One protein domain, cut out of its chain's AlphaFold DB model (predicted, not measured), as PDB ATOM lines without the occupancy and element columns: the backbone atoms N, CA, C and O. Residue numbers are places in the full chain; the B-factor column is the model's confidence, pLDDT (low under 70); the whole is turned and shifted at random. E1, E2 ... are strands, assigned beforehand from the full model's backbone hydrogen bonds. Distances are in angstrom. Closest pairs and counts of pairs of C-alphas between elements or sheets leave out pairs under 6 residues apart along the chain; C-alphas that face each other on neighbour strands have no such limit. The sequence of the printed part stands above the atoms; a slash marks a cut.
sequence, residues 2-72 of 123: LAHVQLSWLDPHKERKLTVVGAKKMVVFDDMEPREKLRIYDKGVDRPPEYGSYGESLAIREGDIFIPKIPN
ATOM      1  N   LEU A   2     379.195 288.228 220.441       91.50
ATOM      2  CA  LEU A   2     380.432 288.693 221.067       91.50
ATOM      3  C   LEU A   2     380.616 290.162 220.685       91.50
ATOM      4  O   LEU A   2     380.359 290.522 219.537       91.50
ATOM      5  N   ALA A   3     381.039 290.987 221.634       92.81
ATOM      6  CA  ALA A   3     381.373 292.382 221.395       92.81
ATOM      7  C   ALA A   3     382.758 292.671 221.975       92.81
ATOM      8  O   ALA A   3     383.112 292.150 223.032       92.81
ATOM      9  N   HIS A   4     383.523 293.502 221.277       94.38
ATOM     10  CA  HIS A   4     384.814 294.006 221.720       94.38
ATOM     11  C   HIS A   4     384.800 295.526 221.592       94.38
ATOM     12  O   HIS A   4     384.416 296.054 220.548       94.38
ATOM     13  N   VAL A   5     385.203 296.218 222.654       94.00
ATOM     14  CA  VAL A   5     385.265 297.679 222.701       94.00
ATOM     15  C   VAL A   5     386.675 298.071 223.110       94.00
ATOM     16  O   VAL A   5     387.144 297.668 224.169       94.00
ATOM     17  N   GLN A   6     387.327 298.874 222.274       94.06
ATOM     18  CA  GLN A   6     388.627 299.466 222.562       94.06
ATOM     19  C   GLN A   6     388.460 300.978 222.674       94.06
ATOM     20  O   GLN A   6     387.933 301.619 221.766       94.06
ATOM     21  N   LEU A   7     388.916 301.536 223.792       93.12
ATOM     22  CA  LEU A   7     388.944 302.970 224.040       93.12
ATOM     23  C   LEU A   7     390.357 303.346 224.472       93.12
ATOM     24  O   LEU A   7     390.865 302.823 225.461       93.12
ATOM     25  N   SER A   8     390.972 304.271 223.748       93.75
ATOM     26  CA  SER A   8     392.263 304.832 224.118       93.75
ATOM     27  C   SER A   8     392.243 306.325 223.852       93.75
ATOM     28  O   SER A   8     392.012 306.765 222.731       93.75
ATOM     29  N   TRP A   9     392.466 307.109 224.904       92.69
ATOM     30  CA  TRP A   9     392.645 308.553 224.774       92.69
ATOM     31  C   TRP A   9     394.059 308.916 224.296       92.69
ATOM     32  O   TRP A   9     394.251 309.961 223.687       92.69
ATOM     33  N   LEU A  10     395.040 308.044 224.559       94.38
ATOM     34  CA  LEU A  10     396.448 308.236 224.199       94.38
ATOM     35  C   LEU A  10     396.787 307.738 222.789       94.38
ATOM     36  O   LEU A  10     397.937 307.860 222.370       94.38
ATOM     37  N   ASP A  11     395.827 307.146 222.078       92.38
ATOM     38  CA  ASP A  11     396.064 306.719 220.704       92.38
ATOM     39  C   ASP A  11     396.355 307.950 219.829       92.38
ATOM     40  O   ASP A  11     395.567 308.902 219.839       92.38
ATOM     41  N   PRO A  12     397.473 307.973 219.082       93.19
ATOM     42  CA  PRO A  12     397.786 309.091 218.199       93.19
ATOM     43  C   PRO A  12     396.790 309.218 217.037       93.19
ATOM     44  O   PRO A  12     396.713 310.278 216.413       93.19
ATOM     45  N   HIS A  13     396.016 308.168 216.745       91.38
ATOM     46  CA  HIS A  13     394.981 308.182 215.725       91.38
ATOM     47  C   HIS A  13     393.611 308.416 216.356       91.38
ATOM     48  O   HIS A  13     393.117 307.652 217.185       91.38
ATOM     49  N   LYS A  14     392.934 309.472 215.902       92.06
ATOM     50  CA  LYS A  14     391.533 309.702 216.251       92.06
ATOM     51  C   LYS A  14     390.651 308.752 215.443       92.06
ATOM     52  O   LYS A  14     390.272 309.078 214.323       92.06
ATOM     53  N   GLU A  15     390.305 307.608 216.023       92.75
ATOM     54  CA  GLU A  15     389.402 306.625 215.416       92.75
ATOM     55  C   GLU A  15     388.041 306.564 216.124       92.75
ATOM     56  O   GLU A  15     387.940 306.603 217.350       92.75
ATOM     57  N   ARG A  16     386.967 306.455 215.333       95.06
ATOM     58  CA  ARG A  16     385.593 306.217 215.802       95.06
ATOM     59  C   ARG A  16     384.915 305.245 214.850       95.06
ATOM     60  O   ARG A  16     384.263 305.650 213.890       95.06
ATOM     61  N   LYS A  17     385.127 303.957 215.106       96.12
ATOM     62  CA  LYS A  17     384.775 302.880 214.184       96.12
ATOM     63  C   LYS A  17     383.913 301.836 214.881       96.12
ATOM     64  O   LYS A  17     384.272 301.336 215.943       96.12
ATOM     65  N   LEU A  18     382.792 301.489 214.261       97.12
ATOM     66  CA  LEU A  18     381.914 300.401 214.673       97.12
ATOM     67  C   LEU A  18     381.887 299.357 213.561       97.12
ATOM     68  O   LEU A  18     381.545 299.665 212.423       97.12
ATOM     69  N   THR A  19     382.220 298.113 213.899       96.69
ATOM     70  CA  THR A  19     382.123 296.984 212.968       96.69
ATOM     71  C   THR A  19     381.092 295.992 213.476       96.69
ATOM     72  O   THR A  19     381.202 295.489 214.593       96.69
ATOM     73  N   VAL A  20     380.099 295.692 212.644       96.25
ATOM     74  CA  VAL A  20     379.094 294.661 212.900       96.25
ATOM     75  C   VAL A  20     379.345 293.515 211.936       96.25
ATOM     76  O   VAL A  20     379.252 293.686 210.723       96.25
ATOM     77  N   VAL A  21     379.657 292.340 212.476       93.75
ATOM     78  CA  VAL A  21     379.875 291.124 211.687       93.75
ATOM     79  C   VAL A  21     378.642 290.237 211.811       93.75
ATOM     80  O   VAL A  21     378.409 289.621 212.849       93.75
ATOM     81  N   GLY A  22     377.823 290.211 210.762       91.31
ATOM     82  CA  GLY A  22     376.674 289.321 210.656       91.31
ATOM     83  C   GLY A  22     377.017 288.036 209.903       91.31
ATOM     84  O   GLY A  22     378.017 287.955 209.199       91.31
ATOM     85  N   ALA A  23     376.137 287.037 209.998       86.75
ATOM     86  CA  ALA A  23     376.301 285.773 209.270       86.75
ATOM     87  C   ALA A  23     376.254 285.947 207.740       86.75
ATOM     88  O   ALA A  23     376.854 285.170 207.007       86.75
ATOM     89  N   LYS A  24     375.519 286.960 207.266       86.56
ATOM     90  CA  LYS A  24     375.348 287.244 205.836       86.56
ATOM     91  C   LYS A  24     376.189 288.430 205.383       86.56
ATOM     92  O   LYS A  24     376.841 288.339 204.360       86.56
ATOM     93  N   LYS A  25     376.149 289.547 206.108       92.25
ATOM     94  CA  LYS A  25     376.829 290.787 205.717       92.25
ATOM     95  C   LYS A  25     377.606 291.357 206.889       92.25
ATOM     96  O   LYS A  25     377.219 291.155 208.043       92.25
ATOM     97  N   MET A  26     378.641 292.125 206.577       94.31
ATOM     98  CA  MET A  26     379.362 292.940 207.547       94.31
ATOM     99  C   MET A  26     379.129 294.413 207.264       94.31
ATOM    100  O   MET A  26     378.973 294.821 206.117       94.31
ATOM    101  N   VAL A  27     379.113 295.213 208.317       96.69
ATOM    102  CA  VAL A  27     378.932 296.656 208.221       96.69
ATOM    103  C   VAL A  27     380.050 297.332 208.984       96.69
ATOM    104  O   VAL A  27     380.285 297.006 210.146       96.69
ATOM    105  N   VAL A  28     380.720 298.276 208.336       97.25
ATOM    106  CA  VAL A  28     381.665 299.184 208.981       97.25
ATOM    107  C   VAL A  28     381.064 300.578 208.938       97.25
ATOM    108  O   VAL A  28     380.780 301.101 207.861       97.25
ATOM    109  N   PHE A  29     380.864 301.157 210.116       97.00
ATOM    110  CA  PHE A  29     380.575 302.571 210.282       97.00
ATOM    111  C   PHE A  29     381.831 303.275 210.797       97.00
ATOM    112  O   PHE A  29     382.314 302.957 211.884       97.00
ATOM    113  N   ASP A  30     382.363 304.205 210.012       95.31
ATOM    114  CA  ASP A  30     383.501 305.051 210.359       95.31
ATOM    115  C   ASP A  30     383.035 306.506 210.404       95.31
ATOM    116  O   ASP A  30     382.791 307.132 209.373       95.31
ATOM    117  N   ASP A  31     382.873 307.050 211.610       91.88
ATOM    118  CA  ASP A  31     382.381 308.420 211.777       91.88
ATOM    119  C   ASP A  31     383.424 309.476 211.368       91.88
ATOM    120  O   ASP A  31     383.075 310.635 211.127       91.88
ATOM    121  N   MET A  32     384.698 309.079 211.262       91.56
ATOM    122  CA  MET A  32     385.794 309.958 210.854       91.56
ATOM    123  C   MET A  32     385.883 310.122 209.332       91.56
ATOM    124  O   MET A  32     386.514 311.067 208.857       91.56
ATOM    125  N   GLU A  33     385.232 309.248 208.564       91.69
ATOM    126  CA  GLU A  33     385.188 309.318 207.106       91.69
ATOM    127  C   GLU A  33     384.222 310.436 206.640       91.69
ATOM    128  O   GLU A  33     383.051 310.454 207.019       91.69
ATOM    129  N   PRO A  34     384.648 311.404 205.811       84.94
ATOM    130  CA  PRO A  34     383.794 312.532 205.427       84.94
ATOM    131  C   PRO A  34     382.638 312.182 204.478       84.94
ATOM    132  O   PRO A  34     381.656 312.930 204.431       84.94
ATOM    133  N   ARG A  35     382.756 311.116 203.673       85.00
ATOM    134  CA  ARG A  35     381.779 310.801 202.606       85.00
ATOM    135  C   ARG A  35     381.238 309.380 202.666       85.00
ATOM    136  O   ARG A  35     380.041 309.175 202.500       85.00
ATOM    137  N   GLU A  36     382.105 308.411 202.917       91.94
ATOM    138  CA  GLU A  36     381.797 306.978 202.874       91.94
ATOM    139  C   GLU A  36     381.671 306.369 204.277       91.94
ATOM    140  O   GLU A  36     382.220 305.305 204.567       91.94
ATOM    141  N   LYS A  37     380.948 307.063 205.167       93.00
ATOM    142  CA  LYS A  37     380.824 306.690 206.585       93.00
ATOM    143  C   LYS A  37     380.327 305.271 206.816       93.00
ATOM    144  O   LYS A  37     380.647 304.685 207.839       93.00
ATOM    145  N   LEU A  38     379.513 304.731 205.910       96.50
ATOM    146  CA  LEU A  38     378.914 303.410 206.044       96.50
ATOM    147  C   LEU A  38     379.314 302.538 204.856       96.50
ATOM    148  O   LEU A  38     378.990 302.861 203.717       96.50
ATOM    149  N   ARG A  39     379.981 301.414 205.125       96.69
ATOM    150  CA  ARG A  39     380.331 300.403 204.121       96.69
ATOM    151  C   ARG A  39     379.683 299.078 204.491       96.69
ATOM    152  O   ARG A  39     379.880 298.575 205.596       96.69
ATOM    153  N   ILE A  40     378.900 298.524 203.574       96.56
ATOM    154  CA  ILE A  40     378.219 297.241 203.734       96.56
ATOM    155  C   ILE A  40     378.910 296.238 202.821       96.56
ATOM    156  O   ILE A  40     378.856 296.362 201.602       96.56
ATOM    157  N   TYR A  41     379.542 295.240 203.420       94.56
ATOM    158  CA  TYR A  41     380.252 294.179 202.725       94.56
ATOM    159  C   TYR A  41     379.336 292.972 202.602       94.56
ATOM    160  O   TYR A  41     378.925 292.391 203.613       94.56
ATOM    161  N   ASP A  42     379.046 292.557 201.373       91.06
ATOM    162  CA  ASP A  42     378.344 291.305 201.108       91.06
ATOM    163  C   ASP A  42     379.303 290.108 201.113       91.06
ATOM    164  O   ASP A  42     379.343 289.299 200.188       91.06
ATOM    165  N   LYS A  43     380.116 290.022 202.166       82.00
ATOM    166  CA  LYS A  43     381.070 288.941 202.391       82.00
ATOM    167  C   LYS A  43     380.519 288.007 203.463       82.00
ATOM    168  O   LYS A  43     379.882 288.457 204.408       82.00
ATOM    169  N   GLY A  44     380.709 286.705 203.314       74.62
ATOM    170  CA  GLY A  44     380.173 285.734 204.262       74.62
ATOM    171  C   GLY A  44     380.814 284.371 204.108       74.62
ATOM    172  O   GLY A  44     381.666 284.166 203.248       74.62
ATOM    173  N   VAL A  45     380.402 283.441 204.958       69.50
ATOM    174  CA  VAL A  45     380.788 282.040 204.838       69.50
ATOM    175  C   VAL A  45     379.521 281.245 204.606       69.50
ATOM    176  O   VAL A  45     378.687 281.135 205.506       69.50
ATOM    177  N   ASP A  46     379.380 280.707 203.400       67.94
ATOM    178  CA  ASP A  46     378.298 279.780 203.115       67.94
ATOM    179  C   ASP A  46     378.727 278.391 203.593       67.94
ATOM    180  O   ASP A  46     379.841 277.936 203.325       67.94
ATOM    181  N   ARG A  47     377.850 277.726 204.351       60.50
ATOM    182  CA  ARG A  47     378.033 276.333 204.763       60.50
ATOM    183  C   ARG A  47     377.206 275.457 203.816       60.50
ATOM    184  O   ARG A  47     375.979 275.479 203.937       60.50
ATOM    185  N   PRO A  48     377.826 274.714 202.880       57.75
ATOM    186  CA  PRO A  48     377.102 273.749 202.063       57.75
ATOM    187  C   PRO A  48     376.458 272.656 202.942       57.75
ATOM    188  O   PRO A  48     376.985 272.355 204.016       57.75
ATOM    189  N   PRO A  49     375.318 272.075 202.522       56.75
ATOM    190  CA  PRO A  49     374.513 271.164 203.344       56.75
ATOM    191  C   PRO A  49     375.119 269.770 203.585       56.75
ATOM    192  O   PRO A  49     374.661 269.072 204.485       56.75
ATOM    193  N   GLU A  50     376.152 269.362 202.853       57.22
ATOM    194  CA  GLU A  50     376.809 268.061 203.020       57.22
ATOM    195  C   GLU A  50     378.321 268.268 203.045       57.22
ATOM    196  O   GLU A  50     378.799 268.984 202.180       57.22
ATOM    197  N   TYR A  51     379.048 267.697 204.017       54.62
ATOM    198  CA  TYR A  51     380.328 266.993 203.801       54.62
ATOM    199  C   TYR A  51     380.772 266.248 205.073       54.62
ATOM    200  O   TYR A  51     380.679 266.749 206.194       54.62
ATOM    201  N   GLY A  52     381.232 265.009 204.874       52.84
ATOM    202  CA  GLY A  52     381.550 264.014 205.901       52.84
ATOM    203  C   GLY A  52     383.003 263.993 206.387       52.84
ATOM    204  O   GLY A  52     383.448 262.952 206.867       52.84
ATOM    205  N   SER A  53     383.769 265.085 206.281       58.88
ATOM    206  CA  SER A  53     385.112 265.141 206.879       58.88
ATOM    207  C   SER A  53     385.529 266.553 207.310       58.88
ATOM    208  O   SER A  53     385.095 267.557 206.752       58.88
ATOM    209  N   TYR A  54     386.388 266.610 208.331       50.00
ATOM    210  CA  TYR A  54     386.793 267.784 209.118       50.00
ATOM    211  C   TYR A  54     387.678 268.813 208.362       50.00
ATOM    212  O   TYR A  54     388.285 269.673 208.992       50.00
ATOM    213  N   GLY A  55     387.781 268.740 207.028       55.12
ATOM    214  CA  GLY A  55     388.784 269.487 206.252       55.12
ATOM    215  C   GLY A  55     388.302 270.293 205.040       55.12
ATOM    216  O   GLY A  55     389.105 271.034 204.480       55.12
ATOM    217  N   GLU A  56     387.040 270.197 204.613       50.28
ATOM    218  CA  GLU A  56     386.628 270.745 203.308       50.28
ATOM    219  C   GLU A  56     385.868 272.080 203.414       50.28
ATOM    220  O   GLU A  56     384.694 272.159 203.768       50.28
ATOM    221  N   SER A  57     386.632 273.141 203.118       52.81
ATOM    222  CA  SER A  57     386.239 274.390 202.443       52.81
ATOM    223  C   SER A  57     384.985 275.118 202.941       52.81
ATOM    224  O   SER A  57     383.906 275.056 202.353       52.81
ATOM    225  N   LEU A  58     385.184 275.989 203.936       56.38
ATOM    226  CA  LEU A  58     384.348 277.182 204.095       56.38
ATOM    227  C   LEU A  58     384.414 277.989 202.786       56.38
ATOM    228  O   LEU A  58     385.438 278.608 202.491       56.38
ATOM    229  N   ALA A  59     383.350 277.958 201.985       63.62
ATOM    230  CA  ALA A  59     383.260 278.780 200.789       63.62
ATOM    231  C   ALA A  59     383.107 280.239 201.234       63.62
ATOM    232  O   ALA A  59     382.072 280.642 201.773       63.62
ATOM    233  N   ILE A  60     384.173 281.021 201.065       68.56
ATOM    234  CA  ILE A  60     384.133 282.459 201.310       68.56
ATOM    235  C   ILE A  60     383.308 283.067 200.180       68.56
ATOM    236  O   ILE A  60     383.731 283.084 199.026       68.56
ATOM    237  N   ARG A  61     382.123 283.565 200.520       76.56
ATOM    238  CA  ARG A  61     381.308 284.362 199.613       76.56
ATOM    239  C   ARG A  61     381.903 285.759 199.555       76.56
ATOM    240  O   ARG A  61     381.988 286.420 200.587       76.56
ATOM    241  N   GLU A  62     382.278 286.207 198.365       78.69
ATOM    242  CA  GLU A  62     382.731 287.574 198.105       78.69
ATOM    243  C   GLU A  62     381.750 288.254 197.152       78.69
ATOM    244  O   GLU A  62     381.795 288.050 195.944       78.69
ATOM    245  N   GLY A  63     380.805 289.005 197.716       84.25
ATOM    246  CA  GLY A  63     379.882 289.850 196.966       84.25
ATOM    247  C   GLY A  63     380.297 291.321 196.968       84.25
ATOM    248  O   GLY A  63     381.404 291.684 197.369       84.25
ATOM    249  N   ASP A  64     379.369 292.176 196.545       92.50
ATOM    250  CA  ASP A  64     379.604 293.610 196.395       92.50
ATOM    251  C   ASP A  64     379.847 294.343 197.722       92.50
ATOM    252  O   ASP A  64     379.387 293.950 198.803       92.50
ATOM    253  N   ILE A  65     380.517 295.489 197.606       94.56
ATOM    254  CA  ILE A  65     380.567 296.504 198.655       94.56
ATOM    255  C   ILE A  65     379.567 297.594 198.290       94.56
ATOM    256  O   ILE A  65     379.683 298.240 197.250       94.56
ATOM    257  N   PHE A  66     378.600 297.826 199.169       95.69
ATOM    258  CA  PHE A  66     377.621 298.889 199.014       95.69
ATOM    259  C   PHE A  66     377.918 300.036 199.982       95.69
ATOM    260  O   PHE A  66     378.020 299.833 201.194       95.69
ATOM    261  N   ILE A  67     378.033 301.248 199.437       96.50
ATOM    262  CA  ILE A  67     378.308 302.476 200.189       96.50
ATOM    263  C   ILE A  67     377.118 303.424 199.992       96.50
ATOM    264  O   ILE A  67     377.056 304.131 198.981       96.50
ATOM    265  N   PRO A  68     376.123 303.424 200.897       94.62
ATOM    266  CA  PRO A  68     374.989 304.325 200.776       94.62
ATOM    267  C   PRO A  68     375.414 305.776 201.008       94.62
ATOM    268  O   PRO A  68     376.213 306.087 201.891       94.62
ATOM    269  N   LYS A  69     374.801 306.691 200.254       92.31
ATOM    270  CA  LYS A  69     374.929 308.125 200.509       92.31
ATOM    271  C   LYS A  69     374.178 308.478 201.791       92.31
ATOM    272  O   LYS A  69     372.950 308.435 201.816       92.31
ATOM    273  N   ILE A  70     374.911 308.879 202.823       90.12
ATOM    274  CA  ILE A  70     374.336 309.381 204.072       90.12
ATOM    275  C   ILE A  70     374.376 310.914 204.046       90.12
ATOM    276  O   ILE A  70     375.448 311.487 203.840       90.12
ATOM    277  N   PRO A  71     373.236 311.609 204.206       88.38
ATOM    278  CA  PRO A  71     373.237 313.058 204.333       88.38
ATOM    279  C   PRO A  71     374.041 313.495 205.558       88.38
ATOM    280  O   PRO A  71     373.851 312.967 206.653       88.38
ATOM    281  N   ASN A  72     374.903 314.496 205.386       85.56
ATOM    282  CA  ASN A  72     375.560 315.140 206.515       85.56
ATOM    283  C   ASN A  72     374.546 316.045 207.213       85.56
ATOM    284  O   ASN A  72     374.205 317.117 206.717       85.56
TER     285      ASN A  72
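AT A GLANCE: This is residues 2 to 72 of the 123 residues of an uncharacterized protein of Gemmatimonadetes bacterium (UniProt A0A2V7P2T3). With little regular structure, the model is one twisted antiparallel sheet, E1 E2 E3 E4 in chain and sheet order, whose E3-E4 hairpin reaches out to a tip, residues 49 to 56, that sticks out. Beyond edge strand E1, residues 2 to 16 fold back, residues 8 to 13 sticking out. The printed part has 71 residues, no named helix and four strands holding only 27: all strand. It is only just loose, close to extended: radius of gyration of the C-alphas 16.6 A, spans 49 by 30 by 17 A.

HOW THE PARTS SIT: E1, residues 17 to 21, and E2, residues 26 to 30, form a hairpin; N 18 and O 29 are 2.8 A apart. E3, residues 38 to 46, forms a hairpin with E2; N 28 and O 39 are 2.9 A apart. E3 and E4, residues 59 to 66, form a hairpin at 162 degrees; N 44 and O 61 are 3.0 A apart. These N and O pairs are within hydrogen-bond range. The four make a meander, each strand the antiparallel neighbour of the one before.

IN THESE COORDINATES: E1 begins at C-alpha 17 (384.775, 302.880, 214.184). E3 is 23.8 A long; E4, 21.0 A, ends at C-alpha 66 (377.621, 298.889, 199.014).

THE WHOLE: The printed part has no cut. The E3 to E4 link is long. Residues 45 to 60 have pLDDT under 70.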